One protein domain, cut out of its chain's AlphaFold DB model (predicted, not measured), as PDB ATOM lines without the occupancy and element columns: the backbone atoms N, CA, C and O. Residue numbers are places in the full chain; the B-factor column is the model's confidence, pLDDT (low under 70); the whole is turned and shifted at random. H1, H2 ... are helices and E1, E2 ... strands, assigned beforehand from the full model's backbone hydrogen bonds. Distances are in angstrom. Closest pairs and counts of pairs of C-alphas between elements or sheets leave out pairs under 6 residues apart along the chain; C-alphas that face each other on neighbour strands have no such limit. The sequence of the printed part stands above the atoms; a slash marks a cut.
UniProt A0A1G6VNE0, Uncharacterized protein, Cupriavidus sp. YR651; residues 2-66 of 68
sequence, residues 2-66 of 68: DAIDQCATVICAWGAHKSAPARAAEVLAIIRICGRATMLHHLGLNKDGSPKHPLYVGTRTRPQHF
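Overview. This is residues 2 to 66 of the 68 residues of an uncharacterized protein of Cupriavidus sp. YR651 (UniProt A0A1G6VNE0). With little regular structure, this small domain has two short parallel strands, E1 and E2, side by side; the longer helix H2 joins them in the chain, and residues 43 to 66 loop away and fold back, residues 64 to 65 pairing antiparallel with E2. The 65 printed residues hold H1, E1, H2 and E2 in that order, mixed in class, with 24 residues in named elements. It is compact, radius of gyration of the C-alphas 11.9 A, spanning 29 by 27 by 16 A.

Arrangement. Look at E1, residues 10 to 12, and its parallel neighbour E2, residues 40 to 42, at 47 degrees: N 12 and O 41 are within hydrogen-bond range, 2.7 A. With H2, residues 20 to 33, they form a strand-helix-strand unit, two parallel strands with a helix between in the chain, its crossover right-handed. In H2 every O i to N i+4 pair is within hydrogen-bond range; H1, residues 2 to 5, is too short for one. H1 and H2 are close but not clearly touching, closest C-alphas Ile 4 and Ile 31, 7.9 A.

Along the chain. Find C-alpha 20 at (-8.811, -63.628, 134.873); H2 runs 20.0 A to C-alpha 33 at (-27.142, -69.895, 139.852).

Size, cuts and confidence. The farthest C-alphas, Asp 2 and Lys 47, are 32.6 A apart. The printed part has no cut, no link between named elements is long, and no printed residue is under 70 in pLDDT.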
ATOM      1  N   ASP A   2     -29.937 -58.598 133.512       76.88
ATOM      2  CA  ASP A   2     -30.623 -58.259 132.259       76.88
ATOM      3  C   ASP A   2     -29.886 -58.641 130.965       76.88
ATOM      4  O   ASP A   2     -30.496 -59.187 130.054       76.88
ATOM      5  N   ALA A   3     -28.567 -58.423 130.885       82.44
ATOM      6  CA  ALA A   3     -27.791 -58.772 129.691       82.44
ATOM      7  C   ALA A   3     -27.694 -60.289 129.436       82.44
ATOM      8  O   ALA A   3     -27.686 -60.719 128.286       82.44
ATOM      9  N   ILE A   4     -27.615 -61.102 130.496       84.69
ATOM     10  CA  ILE A   4     -27.617 -62.571 130.391       84.69
ATOM     11  C   ILE A   4     -29.029 -63.066 130.063       84.69
ATOM     12  O   ILE A   4     -29.190 -64.044 129.339       84.69
ATOM     13  N   ASP A   5     -30.054 -62.377 130.563       85.94
ATOM     14  CA  ASP A   5     -31.436 -62.769 130.311       85.94
ATOM     15  C   ASP A   5     -31.885 -62.513 128.872       85.94
ATOM     16  O   ASP A   5     -32.706 -63.269 128.356       85.94
ATOM     17  N   GLN A   6     -31.314 -61.496 128.220       88.69
ATOM     18  CA  GLN A   6     -31.662 -61.069 126.862       88.69
ATOM     19  C   GLN A   6     -30.766 -61.659 125.763       88.69
ATOM     20  O   GLN A   6     -30.978 -61.378 124.584       88.69
ATOM     21  N   CYS A   7     -29.756 -62.460 126.109       90.56
ATOM     22  CA  CYS A   7     -28.887 -63.091 125.121       90.56
ATOM     23  C   CYS A   7     -29.291 -64.550 124.860       90.56
ATOM     24  O   CYS A   7     -29.935 -65.195 125.681       90.56
ATOM     25  N   ALA A   8     -28.898 -65.084 123.702       90.75
ATOM     26  CA  ALA A   8     -29.041 -66.508 123.375       90.75
ATOM     27  C   ALA A   8     -27.727 -67.291 123.564       90.75
ATOM     28  O   ALA A   8     -27.711 -68.518 123.564       90.75
ATOM     29  N   THR A   9     -26.597 -66.594 123.687       93.12
ATOM     30  CA  THR A   9     -25.261 -67.191 123.762       93.12
ATOM     31  C   THR A   9     -24.335 -66.281 124.554       93.12
ATOM     32  O   THR A   9     -24.329 -65.067 124.354       93.12
ATOM     33  N   VAL A  10     -23.515 -66.878 125.416       94.94
ATOM     34  CA  VAL A  10     -22.453 -66.201 126.161       94.94
ATOM     35  C   VAL A  10     -21.114 -66.758 125.697       94.94
ATOM     36  O   VAL A  10     -20.879 -67.960 125.797       94.94
ATOM     37  N   ILE A  11     -20.228 -65.893 125.202       96.38
ATOM     38  CA  ILE A  11     -18.878 -66.291 124.791       96.38
ATOM     39  C   ILE A  11     -17.887 -66.011 125.926       96.38
ATOM     40  O   ILE A  11     -17.564 -64.864 126.230       96.38
ATOM     41  N   CYS A  12     -17.365 -67.075 126.520       97.06
ATOM     42  CA  CYS A  12     -16.225 -67.067 127.421       97.06
ATOM     43  C   CYS A  12     -14.941 -66.810 126.615       97.06
ATOM     44  O   CYS A  12     -14.623 -67.582 125.707       97.06
ATOM     45  N   ALA A  13     -14.205 -65.731 126.920       97.06
ATOM     46  CA  ALA A  13     -13.038 -65.328 126.121       97.06
ATOM     47  C   ALA A  13     -11.984 -64.491 126.882       97.06
ATOM     48  O   ALA A  13     -11.424 -63.534 126.346       97.06
ATOM     49  N   TRP A  14     -11.718 -64.816 128.150       95.94
ATOM     50  CA  TRP A  14     -10.844 -64.008 129.020       95.94
ATOM     51  C   TRP A  14      -9.332 -64.235 128.833       95.94
ATOM     52  O   TRP A  14      -8.528 -63.486 129.388       95.94
ATOM     53  N   GLY A  15      -8.917 -65.223 128.037       95.12
ATOM     54  CA  GLY A  15      -7.507 -65.496 127.762       95.12
ATOM     55  C   GLY A  15      -6.724 -66.005 128.978       95.12
ATOM     56  O   GLY A  15      -7.291 -66.407 129.988       95.12
ATOM     57  N   ALA A  16      -5.394 -65.984 128.871       92.44
ATOM     58  CA  ALA A  16      -4.477 -66.539 129.875       92.44
ATOM     59  C   ALA A  16      -3.967 -65.493 130.891       92.44
ATOM     60  O   ALA A  16      -2.910 -65.662 131.500       92.44
ATOM     61  N   HIS A  17      -4.666 -64.363 131.042       92.00
ATOM     62  CA  HIS A  17      -4.232 -63.330 131.979       92.00
ATOM     63  C   HIS A  17      -4.360 -63.829 133.426       92.00
ATOM     64  O   HIS A  17      -5.402 -64.352 133.812       92.00
ATOM     65  N   LYS A  18      -3.330 -63.623 134.256       90.50
ATOM     66  CA  LYS A  18      -3.248 -64.210 135.611       90.50
ATOM     67  C   LYS A  18      -4.382 -63.794 136.556       90.50
ATOM     68  O   LYS A  18      -4.716 -64.547 137.459       90.50
ATOM     69  N   SER A  19      -4.973 -62.616 136.358       91.38
ATOM     70  CA  SER A  19      -6.111 -62.143 137.164       91.38
ATOM     71  C   SER A  19      -7.473 -62.649 136.679       91.38
ATOM     72  O   SER A  19      -8.463 -62.527 137.398       91.38
ATOM     73  N   ALA A  20      -7.549 -63.209 135.469       94.25
ATOM     74  CA  ALA A  20      -8.811 -63.628 134.873       94.25
ATOM     75  C   ALA A  20      -9.493 -64.802 135.599       94.25
ATOM     76  O   ALA A  20     -10.712 -64.735 135.745       94.25
ATOM     77  N   PRO A  21      -8.786 -65.840 136.102       93.06
ATOM     78  CA  PRO A  21      -9.434 -66.999 136.718       93.06
ATOM     79  C   PRO A  21     -10.325 -66.657 137.915       93.06
ATOM     80  O   PRO A  21     -11.439 -67.166 137.995       93.06
ATOM     81  N   ALA A  22      -9.875 -65.763 138.804       94.00
ATOM     82  CA  ALA A  22     -10.653 -65.367 139.979       94.00
ATOM     83  C   ALA A  22     -11.977 -64.712 139.566       94.00
ATOM     84  O   ALA A  22     -13.053 -65.132 139.988       94.00
ATOM     85  N   ARG A  23     -11.910 -63.749 138.638       95.31
ATOM     86  CA  ARG A  23     -13.109 -63.076 138.139       95.31
ATOM     87  C   ARG A  23     -14.001 -64.004 137.314       95.31
ATOM     88  O   ARG A  23     -15.224 -63.913 137.398       95.31
ATOM     89  N   ALA A  24     -13.410 -64.894 136.521       95.12
ATOM     90  CA  ALA A  24     -14.150 -65.871 135.735       95.12
ATOM     91  C   ALA A  24     -14.941 -66.823 136.641       95.12
ATOM     92  O   ALA A  24     -16.117 -67.055 136.381       95.12
ATOM     93  N   ALA A  25     -14.342 -67.310 137.731       95.00
ATOM     94  CA  ALA A  25     -15.015 -68.185 138.687       95.00
ATOM     95  C   ALA A  25     -16.265 -67.527 139.299       95.00
ATOM     96  O   ALA A  25     -17.328 -68.145 139.325       95.00
ATOM     97  N   GLU A  26     -16.167 -66.259 139.715       95.69
ATOM     98  CA  GLU A  26     -17.304 -65.492 140.247       95.69
ATOM     99  C   GLU A  26     -18.443 -65.361 139.225       95.69
ATOM    100  O   GLU A  26     -19.604 -65.632 139.530       95.69
ATOM    101  N   VAL A  27     -18.119 -64.971 137.989       94.00
ATOM    102  CA  VAL A  27     -19.124 -64.764 136.934       94.00
ATOM    103  C   VAL A  27     -19.772 -66.086 136.520       94.00
ATOM    104  O   VAL A  27     -20.991 -66.146 136.353       94.00
ATOM    105  N   LEU A  28     -18.990 -67.162 136.398       94.62
ATOM    106  CA  LEU A  28     -19.509 -68.496 136.086       94.62
ATOM    107  C   LEU A  28     -20.447 -69.003 137.185       94.62
ATOM    108  O   LEU A  28     -21.485 -69.583 136.869       94.62
ATOM    109  N   ALA A  29     -20.126 -68.758 138.460       94.44
ATOM    110  CA  ALA A  29     -21.005 -69.108 139.572       94.44
ATOM    111  C   ALA A  29     -22.357 -68.385 139.471       94.44
ATOM    112  O   ALA A  29     -23.399 -69.029 139.580       94.44
ATOM    113  N   ILE A  30     -22.356 -67.082 139.170       92.62
ATOM    114  CA  ILE A  30     -23.587 -66.300 138.976       92.62
ATOM    115  C   ILE A  30     -24.425 -66.879 137.829       92.62
ATOM    116  O   ILE A  30     -25.609 -67.144 138.010       92.62
ATOM    117  N   ILE A  31     -23.818 -67.140 136.668       92.19
ATOM    118  CA  ILE A  31     -24.529 -67.681 135.494       92.19
ATOM    119  C   ILE A  31     -25.147 -69.054 135.795       92.19
ATOM    120  O   ILE A  31     -26.271 -69.339 135.371       92.19
ATOM    121  N   ARG A  32     -24.434 -69.902 136.546       91.44
ATOM    122  CA  ARG A  32     -24.932 -71.215 136.981       91.44
ATOM    123  C   ARG A  32     -26.113 -71.081 137.940       91.44
ATOM    124  O   ARG A  32     -27.104 -71.777 137.748       91.44
ATOM    125  N   ILE A  33     -26.043 -70.168 138.909       92.38
ATOM    126  CA  ILE A  33     -27.142 -69.895 139.852       92.38
ATOM    127  C   ILE A  33     -28.393 -69.399 139.111       92.38
ATOM    128  O   ILE A  33     -29.502 -69.776 139.472       92.38
ATOM    129  N   CYS A  34     -28.231 -68.641 138.023       89.50
ATOM    130  CA  CYS A  34     -29.347 -68.229 137.163       89.50
ATOM    131  C   CYS A  34     -29.952 -69.356 136.310       89.50
ATOM    132  O   CYS A  34     -30.862 -69.093 135.527       89.50
ATOM    133  N   GLY A  35     -29.413 -70.579 136.354       90.69
ATOM    134  CA  GLY A  35     -29.840 -71.671 135.476       90.69
ATOM    135  C   GLY A  35     -29.459 -71.474 134.003       90.69
ATOM    136  O   GLY A  35     -30.028 -72.121 133.129       90.69
ATOM    137  N   ARG A  36     -28.492 -70.596 133.695       91.75
ATOM    138  CA  ARG A  36     -28.086 -70.246 132.318       91.75
ATOM    139  C   ARG A  36     -26.778 -70.916 131.880       91.75
ATOM    140  O   ARG A  36     -26.133 -70.475 130.932       91.75
ATOM    141  N   ALA A  37     -26.371 -71.990 132.558       91.25
ATOM    142  CA  ALA A  37     -25.105 -72.677 132.289       91.25
ATOM    143  C   ALA A  37     -25.002 -73.227 130.852       91.25
ATOM    144  O   ALA A  37     -23.928 -73.190 130.263       91.25
ATOM    145  N   THR A  38     -26.119 -73.665 130.263       92.44
ATOM    146  CA  THR A  38     -26.184 -74.225 128.897       92.44
ATOM    147  C   THR A  38     -25.914 -73.200 127.792       92.44
ATOM    148  O   THR A  38     -25.724 -73.566 126.635       92.44
ATOM    149  N   MET A  39     -25.891 -71.908 128.127       93.81
ATOM    150  CA  MET A  39     -25.614 -70.828 127.178       93.81
ATOM    151  C   MET A  39     -24.122 -70.488 127.083       93.81
ATOM    152  O   MET A  39     -23.737 -69.675 126.235       93.81
ATOM    153  N   LEU A  40     -23.279 -71.081 127.932       96.00
ATOM    154  CA  LEU A  40     -21.843 -70.828 127.964       96.00
ATOM    155  C   LEU A  40     -21.141 -71.513 126.791       96.00
ATOM    156  O   LEU A  40     -21.225 -72.725 126.608       96.00
ATOM    157  N   HIS A  41     -20.404 -70.725 126.018       97.69
ATOM    158  CA  HIS A  41     -19.632 -71.185 124.875       97.69
ATOM    159  C   HIS A  41     -18.228 -70.574 124.878       97.69
ATOM    160  O   HIS A  41     -17.983 -69.553 125.508       97.69
ATOM    161  N   HIS A  42     -17.300 -71.163 124.134       97.69
ATOM    162  CA  HIS A  42     -15.969 -70.622 123.879       97.69
ATOM    163  C   HIS A  42     -15.645 -70.670 122.386       97.69
ATOM    164  O   HIS A  42     -16.213 -71.453 121.628       97.69
ATOM    165  N   LEU A  43     -14.672 -69.863 121.963       97.94
ATOM    166  CA  LEU A  43     -14.124 -69.911 120.599       97.94
ATOM    167  C   LEU A  43     -12.861 -70.786 120.502       97.94
ATOM    168  O   LEU A  43     -12.271 -70.946 119.444       97.94
ATOM    169  N   GLY A  44     -12.429 -71.360 121.621       97.19
ATOM    170  CA  GLY A  44     -11.298 -72.278 121.724       97.19
ATOM    171  C   GLY A  44     -10.712 -72.208 123.127       97.19
ATOM    172  O   GLY A  44     -10.973 -71.243 123.844       97.19
ATOM    173  N   LEU A  45      -9.912 -73.199 123.507       96.94
ATOM    174  CA  LEU A  45      -9.262 -73.247 124.816       96.94
ATOM    175  C   LEU A  45      -7.738 -73.154 124.671       96.94
ATOM    176  O   LEU A  45      -7.148 -73.583 123.676       96.94
ATOM    177  N   ASN A  46      -7.091 -72.546 125.654       95.44
ATOM    178  CA  ASN A  46      -5.654 -72.628 125.861       95.44
ATOM    179  C   ASN A  46      -5.286 -73.982 126.483       95.44
ATOM    180  O   ASN A  46      -6.153 -74.757 126.879       95.44
ATOM    181  N   LYS A  47      -3.982 -74.271 126.576       94.12
ATOM    182  CA  LYS A  47      -3.488 -75.532 127.159       94.12
ATOM    183  C   LYS A  47      -3.904 -75.716 128.623       94.12
ATOM    184  O   LYS A  47      -4.049 -76.845 129.064       94.12
ATOM    185  N   ASP A  48      -4.095 -74.619 129.349       92.00
ATOM    186  CA  ASP A  48      -4.550 -74.593 130.743       92.00
ATOM    187  C   ASP A  48      -6.083 -74.671 130.889       92.00
ATOM    188  O   ASP A  48      -6.605 -74.537 131.991       92.00
ATOM    189  N   GLY A  49      -6.817 -74.848 129.784       93.25
ATOM    190  CA  GLY A  49      -8.278 -74.892 129.772       93.25
ATOM    191  C   GLY A  49      -8.958 -73.520 129.797       93.25
ATOM    192  O   GLY A  49     -10.182 -73.455 129.701       93.25
ATOM    193  N   SER A  50      -8.213 -72.410 129.871       95.19
ATOM    194  CA  SER A  50      -8.812 -71.075 129.795       95.19
ATOM    195  C   SER A  50      -9.341 -70.782 128.378       95.19
ATOM    196  O   SER A  50      -8.677 -71.103 127.389       95.19
ATOM    197  N   PRO A  51     -10.514 -70.149 128.223       97.62
ATOM    198  CA  PRO A  51     -11.016 -69.711 126.930       97.62
ATOM    199  C   PRO A  51     -10.080 -68.713 126.251       97.62
ATOM    200  O   PRO A  51      -9.638 -67.732 126.853       97.62
ATOM    201  N   LYS A  52      -9.802 -68.941 124.967       97.69
ATOM    202  CA  LYS A  52      -8.968 -68.061 124.146       97.69
ATOM    203  C   LYS A  52      -9.572 -66.666 124.047       97.69
ATOM    204  O   LYS A  52     -10.777 -66.510 123.872       97.69
ATOM    205  N   HIS A  53      -8.706 -65.656 124.080       96.44
ATOM    206  CA  HIS A  53      -9.110 -64.295 123.752       96.44
ATOM    207  C   HIS A  53      -9.456 -64.204 122.251       96.44
ATOM    208  O   HIS A  53      -8.699 -64.764 121.446       96.44
ATOM    209  N   PRO A  54     -10.526 -63.493 121.834       95.50
ATOM    210  CA  PRO A  54     -10.999 -63.526 120.445       95.50
ATOM    211  C   PRO A  54      -9.970 -62.996 119.441       95.50
ATOM    212  O   PRO A  54      -9.936 -63.453 118.305       95.50
ATOM    213  N   LEU A  55      -9.077 -62.100 119.887       95.56
ATOM    214  CA  LEU A  55      -7.955 -61.577 119.091       95.56
ATOM    215  C   LEU A  55      -7.071 -62.680 118.478       95.56
ATOM    216  O   LEU A  55      -6.470 -62.464 117.433       95.56
ATOM    217  N   TYR A  56      -6.983 -63.852 119.116       94.38
ATOM    218  CA  TYR A  56      -6.123 -64.961 118.684       94.38
ATOM    219  C   TYR A  56      -6.896 -66.113 118.033       94.38
ATOM    220  O   TYR A  56      -6.390 -67.234 117.958       94.38
ATOM    221  N   VAL A  57      -8.137 -65.874 117.603       95.38
ATOM    222  CA  VAL A  57      -9.005 -66.894 117.012       95.38
ATOM    223  C   VAL A  57      -9.364 -66.512 115.577       95.38
ATOM    224  O   VAL A  57      -9.615 -65.352 115.268       95.38
ATOM    225  N   GLY A  58      -9.381 -67.496 114.672       95.94
ATOM    226  CA  GLY A  58      -9.711 -67.260 113.267       95.94
ATOM    227  C   GLY A  58     -11.181 -66.876 113.072       95.94
ATOM    228  O   GLY A  58     -12.064 -67.390 113.757       95.94
ATOM    229  N   THR A  59     -11.464 -66.036 112.079       92.69
ATOM    230  CA  THR A  59     -12.799 -65.460 111.809       92.69
ATOM    231  C   THR A  59     -13.899 -66.478 111.493       92.69
ATOM    232  O   THR A  59     -15.076 -66.184 111.665       92.69
ATOM    233  N   ARG A  60     -13.540 -67.689 111.046       96.00
ATOM    234  CA  ARG A  60     -14.491 -68.778 110.752       96.00
ATOM    235  C   ARG A  60     -14.744 -69.711 111.938       96.00
ATOM    236  O   ARG A  60     -15.419 -70.729 111.779       96.00
ATOM    237  N   THR A  61     -14.183 -69.403 113.103       97.31
ATOM    238  CA  THR A  61     -14.313 -70.259 114.281       97.31
ATOM    239  C   THR A  61     -15.727 -70.174 114.825       97.31
ATOM    240  O   THR A  61     -16.249 -69.087 115.063       97.31
ATOM    241  N   ARG A  62     -16.360 -71.334 115.006       97.25
ATOM    242  CA  ARG A  62     -17.708 -71.421 115.563       97.25
ATOM    243  C   ARG A  62     -17.638 -71.608 117.080       97.25
ATOM    244  O   ARG A  62     -16.745 -72.323 117.539       97.25
ATOM    245  N   PRO A  63     -18.564 -71.005 117.845       97.38
ATOM    246  CA  PRO A  63     -18.691 -71.268 119.271       97.38
ATOM    247  C   PRO A  63     -18.882 -72.759 119.561       97.38
ATOM    248  O   PRO A  63     -19.587 -73.457 118.833       97.38
ATOM    249  N   GLN A  64     -18.264 -73.228 120.637       97.19
ATOM    250  CA  GLN A  64     -18.399 -74.581 121.174       97.19
ATOM    251  C   GLN A  64     -18.838 -74.493 122.630       97.19
ATOM    252  O   GLN A  64     -18.501 -73.520 123.298       97.19
ATOM    253  N   HIS A  65     -19.590 -75.477 123.116       96.69
ATOM    254  CA  HIS A  65     -20.091 -75.463 124.488       96.69
ATOM    255  C   HIS A  65     -18.939 -75.435 125.502       96.69
ATOM    256  O   HIS A  65     -17.959 -76.162 125.355       96.69
ATOM    257  N   PHE A  66     -19.063 -74.613 126.541       96.06
ATOM    258  CA  PHE A  66     -18.050 -74.480 127.581       96.06
ATOM    259  C   PHE A  66     -18.491 -75.174 128.870       96.06
ATOM    260  O   PHE A  66     -19.410 -74.724 129.550       96.06
TER     261      PHE A  66